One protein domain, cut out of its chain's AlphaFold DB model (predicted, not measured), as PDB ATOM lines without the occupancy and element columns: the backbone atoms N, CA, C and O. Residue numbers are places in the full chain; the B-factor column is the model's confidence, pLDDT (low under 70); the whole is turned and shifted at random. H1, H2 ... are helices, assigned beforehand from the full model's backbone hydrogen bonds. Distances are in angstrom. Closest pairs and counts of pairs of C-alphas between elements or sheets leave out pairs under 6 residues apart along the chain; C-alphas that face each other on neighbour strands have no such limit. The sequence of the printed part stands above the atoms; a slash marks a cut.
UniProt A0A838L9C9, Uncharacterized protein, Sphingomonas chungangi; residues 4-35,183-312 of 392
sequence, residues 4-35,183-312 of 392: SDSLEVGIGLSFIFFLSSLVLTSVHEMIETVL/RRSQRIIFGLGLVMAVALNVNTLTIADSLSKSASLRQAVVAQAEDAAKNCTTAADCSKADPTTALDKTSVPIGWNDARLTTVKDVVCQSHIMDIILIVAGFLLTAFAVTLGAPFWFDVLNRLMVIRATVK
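Overview. This is residues 4 to 35 and 183 to 312 of the 392 residues of an uncharacterized protein of Sphingomonas chungangi (UniProt A0A838L9C9). One long helix, H1, runs through the middle of a body of crossed helices and sticks out of it with residues 29 to 35. H9 runs beside it the opposite way, H2, H3, H4, H6 and H8 pack on it at various angles, and H7 lies out at the far end of H8, making a corner with it. The printed part has 162 residues with nine named helices, H1 to H9 in chain order, and no named strand: all helix. It is compact, with a radius of gyration of the C-alphas of 16.1 A, and spans 47 by 45 by 27 A.

Along the chain. Find C-alpha 4 at (96.960, 114.061, 176.131); from there H1 runs 46.2 A to C-alpha 35 at (120.380, 77.536, 192.116). Past the cut, look for H2 at residues 183 to 199, 24.3 A long, H3 at 204 to 213, and H4 at 215 to 231, 24.3 A. Next come H5 at 235 to 238, H6 at 243 to 249 and H7 at 258 to 269. H8, residues 273 to 291, covers 27.0 A, and H9, residues 294 to 311, covers 25.6 A to C-alpha 311 at (96.720, 112.140, 168.942).

Arrangement. Start at H1, the hub, which touches six helices. At Ser 21 its C-alpha is 4.8 A from that of Ala 294, the closest to H9, at a shallow tilt of 16 degrees, opposite ways. The closest C-alphas to H8 are Ser 21 and Val 290, 4.8 A, at a steep tilt of 66 degrees. H1 also touches H2 at Leu 24 and Gly 193, 6.4 A, H3 at Val 9 and Leu 211, 5.8 A, H4 at Gly 12 and Val 222, 5.6 A, and H6 at Val 23 and Pro 243, 5.9 A, these being closest C-alphas. Farther out, H2 touches H8, closest C-alphas Leu 194 and Ala 287, 4.6 A. H5 touches H9, closest C-alphas Ala 235 and Pro 295, 5.3 A. H7 and H8 only just touch, only at the corner, with 3 pairs of C-alphas within 8 A, the closest Val 267 and Asp 275, 6.8 A. Each O i to N i+4 pair is within hydrogen-bond range in H1, H2, H3, H4, H6, H7, H8 and H9; H5 is too short for one.

Size, cuts and confidence. The farthest C-alphas, Leu 35 and Lys 312, are 49.0 A apart. Residues 36 to 182 are not printed, and C-alphas 35 and 183 stand 18.1 A apart across the cut. Of the links printed whole, none is long. Look for pLDDT under 70 in this model at residues 33 to 35, 239 to 253 and 312.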
ATOM      1  N   SER A   4      95.508 114.138 176.351       83.75
ATOM      2  CA  SER A   4      96.960 114.061 176.131       83.75
ATOM      3  C   SER A   4      97.763 113.924 177.431       83.75
ATOM      4  O   SER A   4      98.773 113.227 177.435       83.75
ATOM      5  N   ASP A   5      97.340 114.551 178.532       89.25
ATOM      6  CA  ASP A   5      98.058 114.466 179.809       89.25
ATOM      7  C   ASP A   5      97.937 113.064 180.415       89.25
ATOM      8  O   ASP A   5      98.915 112.517 180.921       89.25
ATOM      9  N   SER A   6      96.743 112.465 180.352       91.00
ATOM     10  CA  SER A   6      96.495 111.119 180.891       91.00
ATOM     11  C   SER A   6      97.253 110.057 180.108       91.00
ATOM     12  O   SER A   6      97.808 109.134 180.705       91.00
ATOM     13  N   LEU A   7      97.340 110.223 178.785       93.50
ATOM     14  CA  LEU A   7      98.159 109.375 177.926       93.50
ATOM     15  C   LEU A   7      99.644 109.451 178.309       93.50
ATOM     16  O   LEU A   7     100.300 108.420 178.439       93.50
ATOM     17  N   GLU A   8     100.171 110.653 178.542       93.81
ATOM     18  CA  GLU A   8     101.570 110.850 178.935       93.81
ATOM     19  C   GLU A   8     101.888 110.283 180.330       93.81
ATOM     20  O   GLU A   8     102.968 109.725 180.527       93.81
ATOM     21  N   VAL A   9     100.948 110.345 181.283       94.88
ATOM     22  CA  VAL A   9     101.091 109.638 182.572       94.88
ATOM     23  C   VAL A   9     101.129 108.122 182.361       94.88
ATOM     24  O   VAL A   9     101.980 107.450 182.944       94.88
ATOM     25  N   GLY A  10     100.261 107.584 181.497       95.50
ATOM     26  CA  GLY A  10     100.256 106.160 181.147       95.50
ATOM     27  C   GLY A  10     101.570 105.690 180.514       95.50
ATOM     28  O   GLY A  10     102.080 104.628 180.877       95.50
ATOM     29  N   ILE A  11     102.156 106.500 179.626       95.06
ATOM     30  CA  ILE A  11     103.480 106.243 179.032       95.06
ATOM     31  C   ILE A  11     104.551 106.209 180.121       95.06
ATOM     32  O   ILE A  11     105.327 105.257 180.183       95.06
ATOM     33  N   GLY A  12     104.568 107.208 181.008       93.25
ATOM     34  CA  GLY A  12     105.549 107.274 182.089       93.25
ATOM     35  C   GLY A  12     105.467 106.083 183.046       93.25
ATOM     36  O   GLY A  12     106.496 105.499 183.382       93.25
ATOM     37  N   LEU A  13     104.256 105.668 183.433       95.19
ATOM     38  CA  LEU A  13     104.060 104.480 184.272       95.19
ATOM     39  C   LEU A  13     104.511 103.196 183.569       95.19
ATOM     40  O   LEU A  13     105.236 102.402 184.164       95.19
ATOM     41  N   SER A  14     104.139 103.019 182.299       95.56
ATOM     42  CA  SER A  14     104.534 101.842 181.512       95.56
ATOM     43  C   SER A  14     106.052 101.749 181.370       95.56
ATOM     44  O   SER A  14     106.620 100.672 181.523       95.56
ATOM     45  N   PHE A  15     106.720 102.884 181.151       93.00
ATOM     46  CA  PHE A  15     108.176 102.947 181.077       93.00
ATOM     47  C   PHE A  15     108.851 102.594 182.410       93.00
ATOM     48  O   PHE A  15     109.797 101.811 182.439       93.00
ATOM     49  N   ILE A  16     108.337 103.095 183.536       91.94
ATOM     50  CA  ILE A  16     108.884 102.767 184.862       91.94
ATOM     51  C   ILE A  16     108.686 101.285 185.191       91.94
ATOM     52  O   ILE A  16     109.600 100.651 185.726       91.94
ATOM     53  N   PHE A  17     107.528 100.706 184.861       94.19
ATOM     54  CA  PHE A  17     107.303  99.269 185.022       94.19
ATOM     55  C   PHE A  17     108.213  98.444 184.124       94.19
ATOM     56  O   PHE A  17     108.780  97.461 184.595       94.19
ATOM     57  N   PHE A  18     108.428  98.878 182.883       91.94
ATOM     58  CA  PHE A  18     109.389  98.259 181.981       91.94
ATOM     59  C   PHE A  18     110.799  98.216 182.589       91.94
ATOM     60  O   PHE A  18     111.365  97.130 182.721       91.94
ATOM     61  N   LEU A  19     111.334  99.355 183.045       89.31
ATOM     62  CA  LEU A  19     112.664  99.407 183.663       89.31
ATOM     63  C   LEU A  19     112.736  98.571 184.951       89.31
ATOM     64  O   LEU A  19     113.684  97.817 185.162       89.31
ATOM     65  N   SER A  20     111.701  98.644 185.789       90.25
ATOM     66  CA  SER A  20     111.621  97.867 187.031       90.25
ATOM     67  C   SER A  20     111.584  96.359 186.762       90.25
ATOM     68  O   SER A  20     112.216  95.577 187.475       90.25
ATOM     69  N   SER A  21     110.888  95.935 185.705       91.31
ATOM     70  CA  SER A  21     110.887  94.548 185.253       91.31
ATOM     71  C   SER A  21     112.248  94.105 184.715       91.31
ATOM     72  O   SER A  21     112.631  92.974 184.992       91.31
ATOM     73  N   LEU A  22     113.003  94.958 184.012       87.94
ATOM     74  CA  LEU A  22     114.370  94.629 183.573       87.94
ATOM     75  C   LEU A  22     115.309  94.359 184.758       87.94
ATOM     76  O   LEU A  22     116.080  93.394 184.746       87.94
ATOM     77  N   VAL A  23     115.211  95.179 185.810       86.12
ATOM     78  CA  VAL A  23     115.967  94.967 187.054       86.12
ATOM     79  C   VAL A  23     115.563  93.641 187.702       86.12
ATOM     80  O   VAL A  23     116.428  92.840 188.058       86.12
ATOM     81  N   LEU A  24     114.258  93.371 187.816       87.19
ATOM     82  CA  LEU A  24     113.762  92.129 188.413       87.19
ATOM     83  C   LEU A  24     114.213  90.888 187.632       87.19
ATOM     84  O   LEU A  24     114.623  89.906 188.251       87.19
ATOM     85  N   THR A  25     114.180  90.936 186.298       84.19
ATOM     86  CA  THR A  25     114.705  89.874 185.431       84.19
ATOM     87  C   THR A  25     116.172  89.597 185.732       84.19
ATOM     88  O   THR A  25     116.528  88.452 185.989       84.19
ATOM     89  N   SER A  26     116.999  90.640 185.800       81.88
ATOM     90  CA  SER A  26     118.439  90.508 186.065       81.88
ATOM     91  C   SER A  26     118.715  89.860 187.431       81.88
ATOM     92  O   SER A  26     119.545  88.957 187.557       81.88
ATOM     93  N   VAL A  27     117.973  90.271 188.465       80.62
ATOM     94  CA  VAL A  27     118.062  89.677 189.811       80.62
ATOM     95  C   VAL A  27     117.619  88.214 189.797       80.62
ATOM     96  O   VAL A  27     118.270  87.357 190.400       80.62
ATOM     97  N   HIS A  28     116.518  87.913 189.108       81.88
ATOM     98  CA  HIS A  28     115.994  86.558 189.022       81.88
ATOM     99  C   HIS A  28     116.957  85.616 188.287       81.88
ATOM    100  O   HIS A  28     117.227  84.523 188.782       81.88
ATOM    101  N   GLU A  29     117.545  86.057 187.174       77.50
ATOM    102  CA  GLU A  29     118.543  85.291 186.421       77.50
ATOM    103  C   GLU A  29     119.791  84.986 187.259       77.50
ATOM    104  O   GLU A  29     120.289  83.855 187.225       77.50
ATOM    105  N   MET A  30     120.262  85.934 188.078       76.88
ATOM    106  CA  MET A  30     121.382  85.693 188.997       76.88
ATOM    107  C   MET A  30     121.047  84.585 190.010       76.88
ATOM    108  O   MET A  30     121.862  83.693 190.259       76.88
ATOM    109  N   ILE A  31     119.828  84.602 190.557       73.88
ATOM    110  CA  ILE A  31     119.346  83.588 191.504       73.88
ATOM    111  C   ILE A  31     119.204  82.220 190.817       73.88
ATOM    112  O   ILE A  31     119.686  81.213 191.345       73.88
ATOM    113  N   GLU A  32     118.584  82.160 189.634       73.19
ATOM    114  CA  GLU A  32     118.399  80.903 188.894       73.19
ATOM    115  C   GLU A  32     119.733  80.284 188.461       73.19
ATOM    116  O   GLU A  32     119.917  79.067 188.583       73.19
ATOM    117  N   THR A  33     120.689  81.107 188.022       68.88
ATOM    118  CA  THR A  33     122.024  80.658 187.593       68.88
ATOM    119  C   THR A  33     122.769  79.954 188.730       68.88
ATOM    120  O   THR A  33     123.422  78.927 188.518       68.88
ATOM    121  N   VAL A  34     122.632  80.459 189.959       62.62
ATOM    122  CA  VAL A  34     123.274  79.878 191.148       62.62
ATOM    123  C   VAL A  34     122.548  78.613 191.619       62.62
ATOM    124  O   VAL A  34     123.204  77.630 191.993       62.62
ATOM    125  N   LEU A  35     121.211  78.613 191.572       65.38
ATOM    126  CA  LEU A  35     120.380  77.536 192.116       65.38
ATOM    127  C   LEU A  35     120.145  76.363 191.149       65.38
ATOM    128  O   LEU A  35     119.762  75.296 191.627       65.38
ATOM    129  N   ARG A 183     102.973  78.076 189.650       81.56
ATOM    130  CA  ARG A 183     102.404  78.790 190.811       81.56
ATOM    131  C   ARG A 183     103.451  79.166 191.863       81.56
ATOM    132  O   ARG A 183     103.379  80.241 192.455       81.56
ATOM    133  N   ARG A 184     104.414  78.285 192.144       82.19
ATOM    134  CA  ARG A 184     105.517  78.576 193.072       82.19
ATOM    135  C   ARG A 184     106.426  79.673 192.522       82.19
ATOM    136  O   ARG A 184     106.733  80.597 193.266       82.19
ATOM    137  N   SER A 185     106.825  79.580 191.257       82.25
ATOM    138  CA  SER A 185     107.689  80.565 190.604       82.25
ATOM    139  C   SER A 185     107.035  81.946 190.586       82.25
ATOM    140  O   SER A 185     107.634  82.902 191.063       82.25
ATOM    141  N   GLN A 186     105.756  82.032 190.211       84.06
ATOM    142  CA  GLN A 186     104.995  83.287 190.255       84.06
ATOM    143  C   GLN A 186     104.982  83.928 191.654       84.06
ATOM    144  O   GLN A 186     105.192  85.131 191.782       84.06
ATOM    145  N   ARG A 187     104.833  83.137 192.729       88.81
ATOM    146  CA  ARG A 187     104.937  83.654 194.108       88.81
ATOM    147  C   ARG A 187     106.338  84.162 194.458       88.81
ATOM    148  O   ARG A 187     106.453  85.151 195.176       88.81
ATOM    149  N   ILE A 188     107.387  83.495 193.976       86.06
ATOM    150  CA  ILE A 188     108.777  83.925 194.189       86.06
ATOM    151  C   ILE A 188     109.042  85.233 193.440       86.06
ATOM    152  O   ILE A 188     109.559  86.165 194.047       86.06
ATOM    153  N   ILE A 189     108.656  85.324 192.164       87.31
ATOM    154  CA  ILE A 189     108.820  86.533 191.342       87.31
ATOM    155  C   ILE A 189     108.057  87.702 191.965       87.31
ATOM    156  O   ILE A 189     108.633  88.772 192.134       87.31
ATOM    157  N   PHE A 190     106.810  87.485 192.393       91.75
ATOM    158  CA  PHE A 190     106.033  88.504 193.100       91.75
ATOM    159  C   PHE A 190     106.721  88.956 194.395       91.75
ATOM    160  O   PHE A 190     106.836  90.152 194.650       91.75
ATOM    161  N   GLY A 191     107.224  88.014 195.202       93.81
ATOM    162  CA  GLY A 191     107.957  88.327 196.430       93.81
ATOM    163  C   GLY A 191     109.238  89.126 196.171       93.81
ATOM    164  O   GLY A 191     109.483  90.122 196.845       93.81
ATOM    165  N   LEU A 192     110.024  88.737 195.162       91.50
ATOM    166  CA  LEU A 192     111.214  89.477 194.730       91.50
ATOM    167  C   LEU A 192     110.851  90.873 194.206       91.50
ATOM    168  O   LEU A 192     111.513  91.846 194.562       91.50
ATOM    169  N   GLY A 193     109.777  90.983 193.421       92.75
ATOM    170  CA  GLY A 193     109.247  92.249 192.923       92.75
ATOM    171  C   GLY A 193     108.800  93.178 194.050       92.75
ATOM    172  O   GLY A 193     109.106  94.366 194.013       92.75
ATOM    173  N   LEU A 194     108.153  92.644 195.090       95.75
ATOM    174  CA  LEU A 194     107.756  93.406 196.275       95.75
ATOM    175  C   LEU A 194     108.970  93.903 197.068       95.75
ATOM    176  O   LEU A 194     109.026  95.079 197.424       95.75
ATOM    177  N   VAL A 195     109.954  93.032 197.315       93.75
ATOM    178  CA  VAL A 195     111.201  93.415 197.997       93.75
ATOM    179  C   VAL A 195     111.927  94.504 197.211       93.75
ATOM    180  O   VAL A 195     112.333  95.504 197.797       93.75
ATOM    181  N   MET A 196     112.041  94.350 195.891       91.44
ATOM    182  CA  MET A 196     112.659  95.343 195.015       91.44
ATOM    183  C   MET A 196     111.888  96.670 195.033       91.44
ATOM    184  O   MET A 196     112.503  97.717 195.220       91.44
ATOM    185  N   ALA A 197     110.555  96.642 194.925       92.44
ATOM    186  CA  ALA A 197     109.726  97.846 194.936       92.44
ATOM    187  C   ALA A 197     109.884  98.645 196.239       92.44
ATOM    188  O   ALA A 197     109.978  99.870 196.198       92.44
ATOM    189  N   VAL A 198     109.970  97.969 197.387       91.31
ATOM    190  CA  VAL A 198     110.229  98.625 198.679       91.31
ATOM    191  C   VAL A 198     111.677  99.112 198.765       91.31
ATOM    192  O   VAL A 198     111.911 100.260 199.134       91.31
ATOM    193  N   ALA A 199     112.656  98.283 198.394       88.69
ATOM    194  CA  ALA A 199     114.076  98.632 198.474       88.69
ATOM    195  C   ALA A 199     114.426  99.854 197.611       88.69
ATOM    196  O   ALA A 199     115.101 100.767 198.083       88.69
ATOM    197  N   LEU A 200     113.907  99.907 196.382       86.31
ATOM    198  CA  LEU A 200     114.095 101.019 195.446       86.31
ATOM    199  C   LEU A 200     113.052 102.134 195.617       86.31
ATOM    200  O   LEU A 200     113.110 103.143 194.915       86.31
ATOM    201  N   ASN A 201     112.102 101.975 196.541       89.56
ATOM    202  CA  ASN A 201     110.987 102.894 196.770       89.56
ATOM    203  C   ASN A 201     110.204 103.245 195.486       89.56
ATOM    204  O   ASN A 201     109.883 104.404 195.212       89.56
ATOM    205  N   VAL A 202     109.919 102.226 194.677       90.62
ATOM    206  CA  VAL A 202     109.112 102.333 193.459       90.62
ATOM    207  C   VAL A 202     107.649 102.127 193.840       90.62
ATOM    208  O   VAL A 202     107.123 101.012 193.834       90.62
ATOM    209  N   ASN A 203     106.981 103.218 194.210       93.12
ATOM    210  CA  ASN A 203     105.571 103.212 194.589       93.12
ATOM    211  C   ASN A 203     104.692 103.729 193.442       93.12
ATOM    212  O   ASN A 203     104.759 104.906 193.085       93.12
ATOM    213  N   THR A 204     103.839 102.861 192.892       94.56
ATOM    214  CA  THR A 204     103.001 103.191 191.728       94.56
ATOM    215  C   THR A 204     102.107 104.410 191.965       94.56
ATOM    216  O   THR A 204     102.022 105.278 191.099       94.56
ATOM    217  N   LEU A 205     101.454 104.506 193.129       92.81
ATOM    218  CA  LEU A 205     100.513 105.595 193.408       92.81
ATOM    219  C   LEU A 205     101.241 106.931 193.572       92.81
ATOM    220  O   LEU A 205     100.815 107.932 193.001       92.81
ATOM    221  N   THR A 206     102.378 106.937 194.269       89.88
ATOM    222  CA  THR A 206     103.213 108.138 194.426       89.88
ATOM    223  C   THR A 206     103.763 108.628 193.088       89.88
ATOM    224  O   THR A 206     103.791 109.831 192.819       89.88
ATOM    225  N   ILE A 207     104.197 107.703 192.231       91.44
ATOM    226  CA  ILE A 207     104.717 108.022 190.900       91.44
ATOM    227  C   ILE A 207     103.597 108.569 190.011       91.44
ATOM    228  O   ILE A 207     103.782 109.610 189.382       91.44
ATOM    229  N   ALA A 208     102.429 107.920 189.993       93.25
ATOM    230  CA  ALA A 208     101.272 108.382 189.231       93.25
ATOM    231  C   ALA A 208     100.841 109.793 189.662       93.25
ATOM    232  O   ALA A 208     100.641 110.667 188.813       93.25
ATOM    233  N   ASP A 209     100.774 110.044 190.972       91.19
ATOM    234  CA  ASP A 209     100.462 111.361 191.528       91.19
ATOM    235  C   ASP A 209     101.495 112.413 191.092       91.19
ATOM    236  O   ASP A 209     101.130 113.462 190.551       91.19
ATOM    237  N   SER A 210     102.787 112.093 191.202       89.62
ATOM    238  CA  SER A 210     103.889 112.982 190.809       89.62
ATOM    239  C   SER A 210     103.868 113.327 189.315       89.62
ATOM    240  O   SER A 210     104.024 114.494 188.946       89.62
ATOM    241  N   LEU A 211     103.638 112.335 188.446       90.94
ATOM    242  CA  LEU A 211     103.536 112.525 186.994       90.94
ATOM    243  C   LEU A 211     102.286 113.326 186.602       90.94
ATOM    244  O   LEU A 211     102.322 114.113 185.652       90.94
ATOM    245  N   SER A 212     101.181 113.149 187.331       93.00
ATOM    246  CA  SER A 212      99.943 113.889 187.073       93.00
ATOM    247  C   SER A 212     100.070 115.372 187.444       93.00
ATOM    248  O   SER A 212      99.620 116.236 186.689       93.00
ATOM    249  N   LYS A 213     100.745 115.678 188.560       91.94
ATOM    250  CA  LYS A 213     100.881 117.040 189.097       91.94
ATOM    251  C   LYS A 213     102.019 117.840 188.465       91.94
ATOM    252  O   LYS A 213     101.920 119.062 188.388       91.94
ATOM    253  N   SER A 214     103.088 117.186 188.002       90.62
ATOM    254  CA  SER A 214     104.270 117.861 187.451       90.62
ATOM    255  C   SER A 214     104.412 117.646 185.943       90.62
ATOM    256  O   SER A 214     104.788 116.568 185.479       90.62
ATOM    257  N   ALA A 215     104.150 118.699 185.161       90.50
ATOM    258  CA  ALA A 215     104.300 118.668 183.705       90.50
ATOM    259  C   ALA A 215     105.761 118.482 183.263       90.50
ATOM    260  O   ALA A 215     106.021 117.725 182.332       90.50
ATOM    261  N   SER A 216     106.717 119.119 183.948       88.94
ATOM    262  CA  SER A 216     108.144 119.003 183.621       88.94
ATOM    263  C   SER A 216     108.672 117.591 183.866       88.94
ATOM    264  O   SER A 216     109.356 117.035 183.009       88.94
ATOM    265  N   LEU A 217     108.300 116.977 184.996       87.31
ATOM    266  CA  LEU A 217     108.661 115.593 185.293       87.31
ATOM    267  C   LEU A 217     108.058 114.641 184.259       87.31
ATOM    268  O   LEU A 217     108.761 113.793 183.716       87.31
ATOM    269  N   ARG A 218     106.765 114.804 183.961       91.81
ATOM    270  CA  ARG A 218     106.070 113.981 182.968       91.81
ATOM    271  C   ARG A 218     106.745 114.057 181.600       91.81
ATOM    272  O   ARG A 218     107.011 113.019 181.006       91.81
ATOM    273  N   GLN A 219     107.081 115.258 181.131       90.56
ATOM    274  CA  GLN A 219     107.762 115.452 179.847       90.56
ATOM    275  C   GLN A 219     109.160 114.820 179.824       90.56
ATOM    276  O   GLN A 219     109.508 114.180 178.833       90.56
ATOM    277  N   ALA A 220     109.935 114.942 180.906       88.56
ATOM    278  CA  ALA A 220     111.257 114.323 181.006       88.56
ATOM    279  C   ALA A 220     111.187 112.788 180.938       88.56
ATOM    280  O   ALA A 220     111.969 112.167 180.220       88.56
ATOM    281  N   VAL A 221     110.229 112.174 181.641       89.94
ATOM    282  CA  VAL A 221     110.036 110.714 181.622       89.94
ATOM    283  C   VAL A 221     109.545 110.241 180.258       89.94
ATOM    284  O   VAL A 221     110.066 109.263 179.731       89.94
ATOM    285  N   VAL A 222     108.583 110.948 179.656       92.25
ATOM    286  CA  VAL A 222     108.092 110.616 178.312       92.25
ATOM    287  C   VAL A 222     109.223 110.690 177.292       92.25
ATOM    288  O   VAL A 222     109.340 109.768 176.498       92.25
ATOM    289  N   ALA A 223     110.084 111.712 177.339       89.38
ATOM    290  CA  ALA A 223     111.226 111.836 176.431       89.38
ATOM    291  C   ALA A 223     112.175 110.625 176.506       89.38
ATOM    292  O   ALA A 223     112.594 110.112 175.471       89.38
ATOM    293  N   GLN A 224     112.462 110.132 177.714       87.62
ATOM    294  CA  GLN A 224     113.269 108.919 177.904       87.62
ATOM    295  C   GLN A 224     112.555 107.669 177.386       87.62
ATOM    296  O   GLN A 224     113.175 106.812 176.760       87.62
ATOM    297  N   ALA A 225     111.242 107.590 177.599       90.31
ATOM    298  CA  ALA A 225     110.431 106.500 177.085       90.31
ATOM    299  C   ALA A 225     110.411 106.476 175.544       90.31
ATOM    300  O   ALA A 225     110.453 105.398 174.954       90.31
ATOM    301  N   GLU A 226     110.404 107.641 174.878       90.19
ATOM    302  CA  GLU A 226     110.523 107.692 173.415       90.19
ATOM    303  C   GLU A 226     111.888 107.217 172.929       90.19
ATOM    304  O   GLU A 226     111.966 106.556 171.896       90.19
ATOM    305  N   ASP A 227     112.955 107.598 173.633       86.50
ATOM    306  CA  ASP A 227     114.316 107.206 173.281       86.50
ATOM    307  C   ASP A 227     114.471 105.683 173.363       86.50
ATOM    308  O   ASP A 227     114.911 105.046 172.407       86.50
ATOM    309  N   ALA A 228     113.978 105.080 174.448       85.06
ATOM    310  CA  ALA A 228     113.942 103.629 174.602       85.06
ATOM    311  C   ALA A 228     113.109 102.942 173.503       85.06
ATOM    312  O   ALA A 228     113.555 101.950 172.931       85.06
ATOM    313  N   ALA A 229     111.933 103.480 173.164       87.19
ATOM    314  CA  ALA A 229     111.071 102.919 172.119       87.19
ATOM    315  C   ALA A 229     111.669 103.038 170.701       87.19
ATOM    316  O   ALA A 229     111.388 102.203 169.846       87.19
ATOM    317  N   LYS A 230     112.485 104.066 170.429       86.69
ATOM    318  CA  LYS A 230     113.154 104.258 169.127       86.69
ATOM    319  C   LYS A 230     114.417 103.409 168.991       86.69
ATOM    320  O   LYS A 230     114.696 102.914 167.903       86.69
ATOM    321  N   ASN A 231     115.178 103.268 170.076       83.50
ATOM    322  CA  ASN A 231     116.504 102.649 170.045       83.50
ATOM    323  C   ASN A 231     116.480 101.141 170.329       83.50
ATOM    324  O   ASN A 231     117.463 100.457 170.042       83.50
ATOM    325  N   CYS A 232     115.382 100.610 170.872       83.31
ATOM    326  CA  CYS A 232     115.228  99.184 171.141       83.31
ATOM    327  C   CYS A 232     114.178  98.558 170.229       83.31
ATOM    328  O   CYS A 232     113.042  99.016 170.163       83.31
ATOM    329  N   THR A 233     114.538  97.450 169.584       82.31
ATOM    330  CA  THR A 233     113.603  96.607 168.825       82.31
ATOM    331  C   THR A 233     112.866  95.616 169.716       82.31
ATOM    332  O   THR A 233     111.710  95.287 169.459       82.31
ATOM    333  N   THR A 234     113.514  95.154 170.785       82.88
ATOM    334  CA  THR A 234     112.931  94.243 171.772       82.88
ATOM    335  C   THR A 234     113.298  94.664 173.193       82.88
ATOM    336  O   THR A 234     114.288  95.364 173.422       82.88
ATOM    337  N   ALA A 235     112.540  94.173 174.179       79.44
ATOM    338  CA  ALA A 235     112.874  94.341 175.594       79.44
ATOM    339  C   ALA A 235     114.290  93.826 175.935       79.44
ATOM    340  O   ALA A 235     114.980  94.431 176.755       79.44
ATOM    341  N   ALA A 236     114.733  92.745 175.285       75.69
ATOM    342  CA  ALA A 236     116.047  92.136 175.493       75.69
ATOM    343  C   ALA A 236     117.203  92.955 174.891       75.69
ATOM    344  O   ALA A 236     118.338  92.875 175.355       75.69
ATOM    345  N   ASP A 237     116.943  93.777 173.873       76.94
ATOM    346  CA  ASP A 237     117.955  94.705 173.355       76.94
ATOM    347  C   ASP A 237     118.190  95.859 174.328       76.94
ATOM    348  O   ASP A 237     119.330  96.238 174.594       76.94
ATOM    349  N   CYS A 238     117.107  96.337 174.937       73.44
ATOM    350  CA  CYS A 238     117.129  97.356 175.980       73.44
ATOM    351  C   CYS A 238     117.792  96.878 177.285       73.44
ATOM    352  O   CYS A 238     118.335  97.696 178.023       73.44
ATOM    353  N   SER A 239     117.793  95.571 177.571       66.44
ATOM    354  CA  SER A 239     118.408  95.008 178.782       66.44
ATOM    355  C   SER A 239     119.937  94.905 178.720       66.44
ATOM    356  O   SER A 239     120.567  94.601 179.730       66.44
ATOM    357  N   LYS A 240     120.549  95.127 177.546       62.75
ATOM    358  CA  LYS A 240     122.017  95.152 177.375       62.75
ATOM    359  C   LYS A 240     122.645  96.425 177.954       62.75
ATOM    360  O   LYS A 240     123.844  96.446 178.222       62.75
ATOM    361  N   ALA A 241     121.849  97.477 178.139       59.56
ATOM    362  CA  ALA A 241     122.216  98.630 178.946       59.56
ATOM    363  C   ALA A 241     121.967  98.310 180.425       59.56
ATOM    364  O   ALA A 241     120.993  97.639 180.746       59.56
ATOM    365  N   ASP A 242     122.822  98.799 181.326       66.50
ATOM    366  CA  ASP A 242     122.615  98.632 182.766       66.50
ATOM    367  C   ASP A 242     121.272  99.273 183.191       66.50
ATOM    368  O   ASP A 242     121.141 100.506 183.161       66.50
ATOM    369  N   PRO A 243     120.269  98.464 183.584       63.38
ATOM    370  CA  PRO A 243     118.932  98.962 183.878       63.38
ATOM    371  C   PRO A 243     118.903  99.814 185.152       63.38
ATOM    372  O   PRO A 243     118.012 100.651 185.290       63.38
ATOM    373  N   THR A 244     119.881  99.668 186.055       66.06
ATOM    374  CA  THR A 244     119.988 100.518 187.252       66.06
ATOM    375  C   THR A 244     120.417 101.935 186.882       66.06
ATOM    376  O   THR A 244     119.761 102.899 187.265       66.06
ATOM    377  N   THR A 245     121.404 102.060 185.991       65.44
ATOM    378  CA  THR A 245     121.833 103.346 185.425       65.44
ATOM    379  C   THR A 245     120.718 104.030 184.617       65.44
ATOM    380  O   THR A 245     120.625 105.259 184.603       65.44
ATOM    381  N   ALA A 246     119.864 103.267 183.925       64.00
ATOM    382  CA  ALA A 246     118.697 103.820 183.230       64.00
ATOM    383  C   ALA A 246     117.641 104.356 184.215       64.00
ATOM    384  O   ALA A 246     117.105 105.443 184.003       64.00
ATOM    385  N   LEU A 247     117.399 103.635 185.315       65.56
ATOM    386  CA  LEU A 247     116.468 104.043 186.369       65.56
ATOM    387  C   LEU A 247     116.972 105.283 187.138       65.56
ATOM    388  O   LEU A 247     116.184 106.175 187.445       65.56
ATOM    389  N   ASP A 248     118.280 105.405 187.364       67.50
ATOM    390  CA  ASP A 248     118.885 106.579 188.014       67.50
ATOM    391  C   ASP A 248     118.829 107.847 187.141       67.50
ATOM    392  O   ASP A 248     118.787 108.969 187.649       67.50
ATOM    393  N   LYS A 249     118.805 107.687 185.811       68.12
ATOM    394  CA  LYS A 249     118.666 108.796 184.849       68.12
ATOM    395  C   LYS A 249     117.231 109.298 184.718       68.12
ATOM    396  O   LYS A 249     117.011 110.439 184.294       68.12
ATOM    397  N   THR A 250     116.245 108.491 185.095       62.91
ATOM    398  CA  THR A 250     114.888 108.991 185.280       62.91
ATOM    399  C   THR A 250     114.871 109.901 186.504       62.91
ATOM    400  O   THR A 250     115.003 109.440 187.629       62.91
ATOM    401  N   SER A 251     114.624 111.203 186.318       63.56
ATOM    402  CA  SER A 251     114.411 112.189 187.398       63.56
ATOM    403  C   SER A 251     113.128 111.939 188.216       63.56
ATOM    404  O   SER A 251     112.548 112.856 188.798       63.56
ATOM    405  N   VAL A 252     112.631 110.707 188.190       68.44
ATOM    406  CA  VAL A 252     111.457 110.217 188.896       68.44
ATOM    407  C   VAL A 252     111.796 110.152 190.379       68.44
ATOM    408  O   VAL A 252     112.923 109.820 190.745       68.44
ATOM    409  N   PRO A 253     110.832 110.440 191.264       64.62
ATOM    410  CA  PRO A 253     111.011 110.228 192.684       64.62
ATOM    411  C   PRO A 253     111.095 108.722 193.007       64.62
ATOM    412  O   PRO A 253     110.160 108.126 193.534       64.62
ATOM    413  N   ILE A 254     112.267 108.124 192.798       74.75
ATOM    414  CA  ILE A 254     112.665 106.791 193.281       74.75
ATOM    415  C   ILE A 254     113.665 106.923 194.442       74.75
ATOM    416  O   ILE A 254     114.158 108.021 194.710       74.75
ATOM    417  N   GLY A 255     113.904 105.839 195.176       78.44
ATOM    418  CA  GLY A 255     114.863 105.781 196.282       78.44
ATOM    419  C   GLY A 255     114.366 106.314 197.632       78.44
ATOM    420  O   GLY A 255     113.301 106.923 197.772       78.44
ATOM    421  N   TRP A 256     115.155 106.061 198.671       80.75
ATOM    422  CA  TRP A 256     114.922 106.579 200.019       80.75
ATOM    423  C   TRP A 256     115.735 107.856 200.226       80.75
ATOM    424  O   TRP A 256     116.933 107.878 199.971       80.75
ATOM    425  N   ASN A 257     115.083 108.923 200.685       81.62
ATOM    426  CA  ASN A 257     115.740 110.152 201.118       81.62
ATOM    427  C   ASN A 257     115.134 110.619 202.445       81.62
ATOM    428  O   ASN A 257     114.070 110.129 202.840       81.62
ATOM    429  N   ASP A 258     115.794 111.563 203.116       78.50
ATOM    430  CA  ASP A 258     115.381 112.022 204.447       78.50
ATOM    431  C   ASP A 258     113.928 112.504 204.464       78.50
ATOM    432  O   ASP A 258     113.174 112.117 205.350       78.50
ATOM    433  N   ALA A 259     113.495 113.236 203.431       78.62
ATOM    434  CA  ALA A 259     112.116 113.705 203.307       78.62
ATOM    435  C   ALA A 259     111.101 112.545 203.267       78.62
ATOM    436  O   ALA A 259     110.078 112.582 203.949       78.62
ATOM    437  N   ARG A 260     111.388 111.474 202.520       78.81
ATOM    438  CA  ARG A 260     110.502 110.300 202.440       78.81
ATOM    439  C   ARG A 260     110.528 109.462 203.708       78.81
ATOM    440  O   ARG A 260     109.483 108.961 204.114       78.81
ATOM    441  N   LEU A 261     111.692 109.325 204.339       78.81
ATOM    442  CA  LEU A 261     111.806 108.657 205.635       78.81
ATOM    443  C   LEU A 261     111.006 109.414 206.700       78.81
ATOM    444  O   LEU A 261     110.298 108.776 207.478       78.81
ATOM    445  N   THR A 262     111.040 110.752 206.689       77.94
ATOM    446  CA  THR A 262     110.192 111.569 207.567       77.94
ATOM    447  C   THR A 262     108.713 111.408 207.245       77.94
ATOM    448  O   THR A 262     107.945 111.160 208.162       77.94
ATOM    449  N   THR A 263     108.306 111.409 205.969       78.12
ATOM    450  CA  THR A 263     106.897 111.188 205.595       78.12
ATOM    451  C   THR A 263     106.383 109.832 206.074       78.12
ATOM    452  O   THR A 263     105.314 109.763 206.675       78.12
ATOM    453  N   VAL A 264     107.138 108.752 205.854       77.56
ATOM    454  CA  VAL A 264     106.735 107.415 206.321       77.56
ATOM    455  C   VAL A 264     106.680 107.371 207.844       77.56
ATOM    456  O   VAL A 264     105.715 106.852 208.403       77.56
ATOM    457  N   LYS A 265     107.679 107.944 208.525       81.50
ATOM    458  CA  LYS A 265     107.700 108.021 209.987       81.50
ATOM    459  C   LYS A 265     106.490 108.784 210.525       81.50
ATOM    460  O   LYS A 265     105.846 108.290 211.443       81.50
ATOM    461  N   ASP A 266     106.153 109.929 209.945       80.44
ATOM    462  CA  ASP A 266     105.035 110.761 210.390       80.44
ATOM    463  C   ASP A 266     103.693 110.055 210.168       80.44
ATOM    464  O   ASP A 266     102.884 109.979 211.093       80.44
ATOM    465  N   VAL A 267     103.487 109.453 208.993       79.62
ATOM    466  CA  VAL A 267     102.279 108.673 208.669       79.62
ATOM    467  C   VAL A 267     102.097 107.498 209.636       79.62
ATOM    468  O   VAL A 267     100.994 107.274 210.145       79.62
ATOM    469  N   VAL A 268     103.178 106.770 209.939       79.12
ATOM    470  CA  VAL A 268     103.153 105.621 210.856       79.12
ATOM    471  C   VAL A 268     102.950 106.068 212.308       79.12
ATOM    472  O   VAL A 268     102.119 105.494 213.011       79.12
ATOM    473  N   CYS A 269     103.657 107.103 212.770       80.44
ATOM    474  CA  CYS A 269     103.565 107.594 214.149       80.44
ATOM    475  C   CYS A 269     102.230 108.287 214.454       80.44
ATOM    476  O   CYS A 269     101.775 108.244 215.596       80.44
ATOM    477  N   GLN A 270     101.587 108.900 213.457       80.81
ATOM    478  CA  GLN A 270     100.284 109.555 213.611       80.81
ATOM    479  C   GLN A 270      99.091 108.628 213.313       80.81
ATOM    480  O   GLN A 270      97.948 109.067 213.392       80.81
ATOM    481  N   SER A 271      99.330 107.336 213.042       72.88
ATOM    482  CA  SER A 271      98.290 106.309 212.845       72.88
ATOM    483  C   SER A 271      97.289 106.611 211.714       72.88
ATOM    484  O   SER A 271      96.114 106.248 211.807       72.88
ATOM    485  N   HIS A 272      97.735 107.234 210.616       80.56
ATOM    486  CA  HIS A 272      96.896 107.468 209.431       80.56
ATOM    487  C   HIS A 272      96.704 106.168 208.640       80.56
ATOM    488  O   HIS A 272      97.368 105.914 207.637       80.56
ATOM    489  N   ILE A 273      95.791 105.313 209.113       86.00
ATOM    490  CA  ILE A 273      95.559 103.961 208.571       86.00
ATOM    491  C   ILE A 273      95.308 103.987 207.055       86.00
ATOM    492  O   ILE A 273      95.830 103.136 206.339       86.00
ATOM    493  N   MET A 274      94.555 104.970 206.552       86.38
ATOM    494  CA  MET A 274      94.266 105.078 205.116       86.38
ATOM    495  C   MET A 274      95.516 105.387 204.286       86.38
ATOM    496  O   MET A 274      95.707 104.778 203.235       86.38
ATOM    497  N   ASP A 275      96.403 106.252 204.774       84.38
ATOM    498  CA  ASP A 275      97.650 106.584 204.078       84.38
ATOM    499  C   ASP A 275      98.613 105.393 204.072       84.38
ATOM    500  O   ASP A 275      99.248 105.108 203.057       84.38
ATOM    501  N   ILE A 276      98.658 104.624 205.166       86.50
ATOM    502  CA  ILE A 276      99.412 103.363 205.229       86.50
ATOM    503  C   ILE A 276      98.875 102.373 204.189       86.50
ATOM    504  O   ILE A 276      99.661 101.779 203.447       86.50
ATOM    505  N   ILE A 277      97.549 102.211 204.101       90.62
ATOM    506  CA  ILE A 277      96.915 101.328 203.113       90.62
ATOM    507  C   ILE A 277      97.282 101.764 201.692       90.62
ATOM    508  O   ILE A 277      97.643 100.909 200.887       90.62
ATOM    509  N   LEU A 278      97.243 103.062 201.379       89.88
ATOM    510  CA  LEU A 278      97.608 103.573 200.054       89.88
ATOM    511  C   LEU A 278      99.095 103.364 199.740       89.88
ATOM    512  O   LEU A 278      99.426 102.916 198.642       89.88
ATOM    513  N   ILE A 279      99.998 103.603 200.695       87.94
ATOM    514  CA  ILE A 279     101.434 103.338 200.509       87.94
ATOM    515  C   ILE A 279     101.663 101.851 200.208       87.94
ATOM    516  O   ILE A 279     102.322 101.514 199.221       87.94
ATOM    517  N   VAL A 280     101.080 100.957 201.011       92.31
ATOM    518  CA  VAL A 280     101.197  99.504 200.812       92.31
ATOM    519  C   VAL A 280     100.568  99.079 199.485       92.31
ATOM    520  O   VAL A 280     101.187  98.324 198.734       92.31
ATOM    521  N   ALA A 281      99.386  99.598 199.147       95.12
ATOM    522  CA  ALA A 281      98.721  99.324 197.877       95.12
ATOM    523  C   ALA A 281      99.590  99.742 196.685       95.12
ATOM    524  O   ALA A 281      99.702  98.993 195.719       95.12
ATOM    525  N   GLY A 282     100.272 100.886 196.767       94.38
ATOM    526  CA  GLY A 282     101.193 101.339 195.729       94.38
ATOM    527  C   GLY A 282     102.388 100.408 195.507       94.38
ATOM    528  O   GLY A 282     102.757 100.177 194.356       94.38
ATOM    529  N   PHE A 283     102.956  99.821 196.568       95.38
ATOM    530  CA  PHE A 283     104.009  98.804 196.436       95.38
ATOM    531  C   PHE A 283     103.476  97.472 195.904       95.38
ATOM    532  O   PHE A 283     104.134  96.843 195.076       95.38
ATOM    533  N   LEU A 284     102.279  97.056 196.327       96.81
ATOM    534  CA  LEU A 284     101.630  95.848 195.810       96.81
ATOM    535  C   LEU A 284     101.301  95.973 194.319       96.81
ATOM    536  O   LEU A 284     101.518  95.020 193.572       96.81
ATOM    537  N   LEU A 285     100.837  97.143 193.872       96.88
ATOM    538  CA  LEU A 285     100.609  97.432 192.456       96.88
ATOM    539  C   LEU A 285     101.909  97.348 191.657       96.88
ATOM    540  O   LEU A 285     101.925  96.697 190.614       96.88
ATOM    541  N   THR A 286     103.006  97.918 192.168       95.44
ATOM    542  CA  THR A 286     104.320  97.785 191.525       95.44
ATOM    543  C   THR A 286     104.743  96.317 191.448       95.44
ATOM    544  O   THR A 286     105.126  95.856 190.378       95.44
ATOM    545  N   ALA A 287     104.639  95.562 192.548       95.88
ATOM    546  CA  ALA A 287     105.012  94.145 192.604       95.88
ATOM    547  C   ALA A 287     104.208  93.288 191.609       95.88
ATOM    548  O   ALA A 287     104.763  92.424 190.922       95.88
ATOM    549  N   PHE A 288     102.906  93.554 191.491       95.56
ATOM    550  CA  PHE A 288     102.047  92.900 190.510       95.56
ATOM    551  C   PHE A 288     102.443  93.280 189.078       95.56
ATOM    552  O   PHE A 288     102.611  92.398 188.238       95.56
ATOM    553  N   ALA A 289     102.668  94.571 188.817       95.31
ATOM    554  CA  ALA A 289     103.079  95.063 187.508       95.31
ATOM    555  C   ALA A 289     104.387  94.414 187.042       95.31
ATOM    556  O   ALA A 289     104.450  93.907 185.923       95.31
ATOM    557  N   VAL A 290     105.414  94.353 187.896       93.38
ATOM    558  CA  VAL A 290     106.715  93.801 187.487       93.38
ATOM    559  C   VAL A 290     106.690  92.293 187.250       93.38
ATOM    560  O   VAL A 290     107.497  91.799 186.464       93.38
ATOM    561  N   THR A 291     105.738  91.580 187.861       91.31
ATOM    562  CA  THR A 291     105.525  90.136 187.656       91.31
ATOM    563  C   THR A 291     105.089  89.814 186.217       91.31
ATOM    564  O   THR A 291     105.362  88.717 185.731       91.31
ATOM    565  N   LEU A 292     104.482  90.773 185.500       91.44
ATOM    566  CA  LEU A 292     104.138  90.637 184.073       91.44
ATOM    567  C   LEU A 292     105.376  90.613 183.157       91.44
ATOM    568  O   LEU A 292     105.308  90.112 182.037       91.44
ATOM    569  N   GLY A 293     106.515  91.111 183.647       90.12
ATOM    570  CA  GLY A 293     107.796  91.085 182.947       90.12
ATOM    571  C   GLY A 293     108.005  92.233 181.955       90.12
ATOM    572  O   GLY A 293     107.085  92.943 181.551       90.12
ATOM    573  N   ALA A 294     109.264  92.410 181.551       90.38
ATOM    574  CA  ALA A 294     109.678  93.505 180.679       90.38
ATOM    575  C   ALA A 294     109.081  93.433 179.259       90.38
ATOM    576  O   ALA A 294     108.674  94.481 178.759       90.38
ATOM    577  N   PRO A 295     108.946  92.253 178.609       90.56
ATOM    578  CA  PRO A 295     108.339  92.175 177.278       90.56
ATOM    579  C   PRO A 295     106.908  92.722 177.227       90.56
ATOM    580  O   PRO A 295     106.561  93.428 176.283       90.56
ATOM    581  N   PHE A 296     106.102  92.459 178.262       94.12
ATOM    582  CA  PHE A 296     104.735  92.973 178.359       94.12
ATOM    583  C   PHE A 296     104.713  94.508 178.382       94.12
ATOM    584  O   PHE A 296     104.041  95.133 177.564       94.12
ATOM    585  N   TRP A 297     105.477  95.127 179.284       94.81
ATOM    586  CA  TRP A 297     105.488  96.587 179.419       94.81
ATOM    587  C   TRP A 297     106.169  97.300 178.249       94.81
ATOM    588  O   TRP A 297     105.789  98.426 177.937       94.81
ATOM    589  N   PHE A 298     107.111  96.647 177.564       92.62
ATOM    590  CA  PHE A 298     107.678  97.142 176.309       92.62
ATOM    591  C   PHE A 298     106.627  97.202 175.189       92.62
ATOM    592  O   PHE A 298     106.524  98.219 174.506       92.62
ATOM    593  N   ASP A 299     105.800  96.160 175.035       93.94
ATOM    594  CA  ASP A 299     104.695  96.167 174.063       93.94
ATOM    595  C   ASP A 299     103.657  97.249 174.403       93.94
ATOM    596  O   ASP A 299     103.271  98.044 173.543       93.94
ATOM    597  N   VAL A 300     103.261  97.355 175.678       96.12
ATOM    598  CA  VAL A 300     102.363  98.428 176.142       96.12
ATOM    599  C   VAL A 300     102.953  99.806 175.834       96.12
ATOM    600  O   VAL A 300     102.254 100.659 175.284       96.12
ATOM    601  N   LEU A 301     104.236 100.025 176.133       94.38
ATOM    602  CA  LEU A 301     104.923 101.281 175.848       94.38
ATOM    603  C   LEU A 301     104.891 101.615 174.350       94.38
ATOM    604  O   LEU A 301     104.492 102.723 173.988       94.38
ATOM    605  N   ASN A 302     105.239 100.664 173.481       93.19
ATOM    606  CA  ASN A 302     105.222 100.866 172.030       93.19
ATOM    607  C   ASN A 302     103.823 101.216 171.514       93.19
ATOM    608  O   ASN A 302     103.667 102.163 170.739       93.19
ATOM    609  N   ARG A 303     102.783 100.522 171.991       94.81
ATOM    610  CA  ARG A 303     101.391 100.831 171.626       94.81
ATOM    611  C   ARG A 303     100.998 102.249 172.040       94.81
ATOM    612  O   ARG A 303     100.405 102.976 171.244       94.81
ATOM    613  N   LEU A 304     101.352 102.670 173.256       94.81
ATOM    614  CA  LEU A 304     101.068 104.027 173.732       94.81
ATOM    615  C   LEU A 304     101.844 105.093 172.946       94.81
ATOM    616  O   LEU A 304     101.301 106.167 172.683       94.81
ATOM    617  N   MET A 305     103.078 104.798 172.528       91.44
ATOM    618  CA  MET A 305     103.883 105.685 171.683       91.44
ATOM    619  C   MET A 305     103.257 105.893 170.300       91.44
ATOM    620  O   MET A 305     103.187 107.031 169.829       91.44
ATOM    621  N   VAL A 306     102.728 104.828 169.688       91.69
ATOM    622  CA  VAL A 306     101.979 104.914 168.423       91.69
ATOM    623  C   VAL A 306     100.716 105.765 168.590       91.69
ATOM    624  O   VAL A 306     100.476 106.668 167.791       91.69
ATOM    625  N   ILE A 307      99.940 105.548 169.658       92.31
ATOM    626  CA  ILE A 307      98.732 106.344 169.946       92.31
ATOM    627  C   ILE A 307      99.083 107.818 170.192       92.31
ATOM    628  O   ILE A 307      98.385 108.723 169.738       92.31
ATOM    629  N   ARG A 308     100.186 108.103 170.886       88.31
ATOM    630  CA  ARG A 308     100.616 109.487 171.116       88.31
ATOM    631  C   ARG A 308     100.977 110.203 169.819       88.31
ATOM    632  O   ARG A 308     100.656 111.384 169.686       88.31
ATOM    633  N   ALA A 309     101.602 109.503 168.874       86.69
ATOM    634  CA  ALA A 309     101.918 110.054 167.560       86.69
ATOM    635  C   ALA A 309     100.656 110.390 166.742       86.69
ATOM    636  O   ALA A 309     100.665 111.367 165.999       86.69
ATOM    637  N   THR A 310      99.558 109.640 166.900       85.19
ATOM    638  CA  THR A 310      98.297 109.915 166.187       85.19
ATOM    639  C   THR A 310      97.449 111.005 166.847       85.19
ATOM    640  O   THR A 310      96.762 111.746 166.147       85.19
ATOM    641  N   VAL A 311      97.504 111.144 168.178       79.50
ATOM    642  CA  VAL A 311      96.720 112.140 168.942       79.50
ATOM    643  C   VAL A 311      97.364 113.532 168.948       79.50
ATOM    644  O   VAL A 311      96.663 114.525 169.137       79.50
ATOM    645  N   LYS A 312      98.675 113.637 168.691       66.00
ATOM    646  CA  LYS A 312      99.351 114.908 168.379       66.00
ATOM    647  C   LYS A 312      99.647 114.994 166.874       66.00
ATOM    648  O   LYS A 312     100.809 114.853 166.493       66.00
TER     649      LYS A 312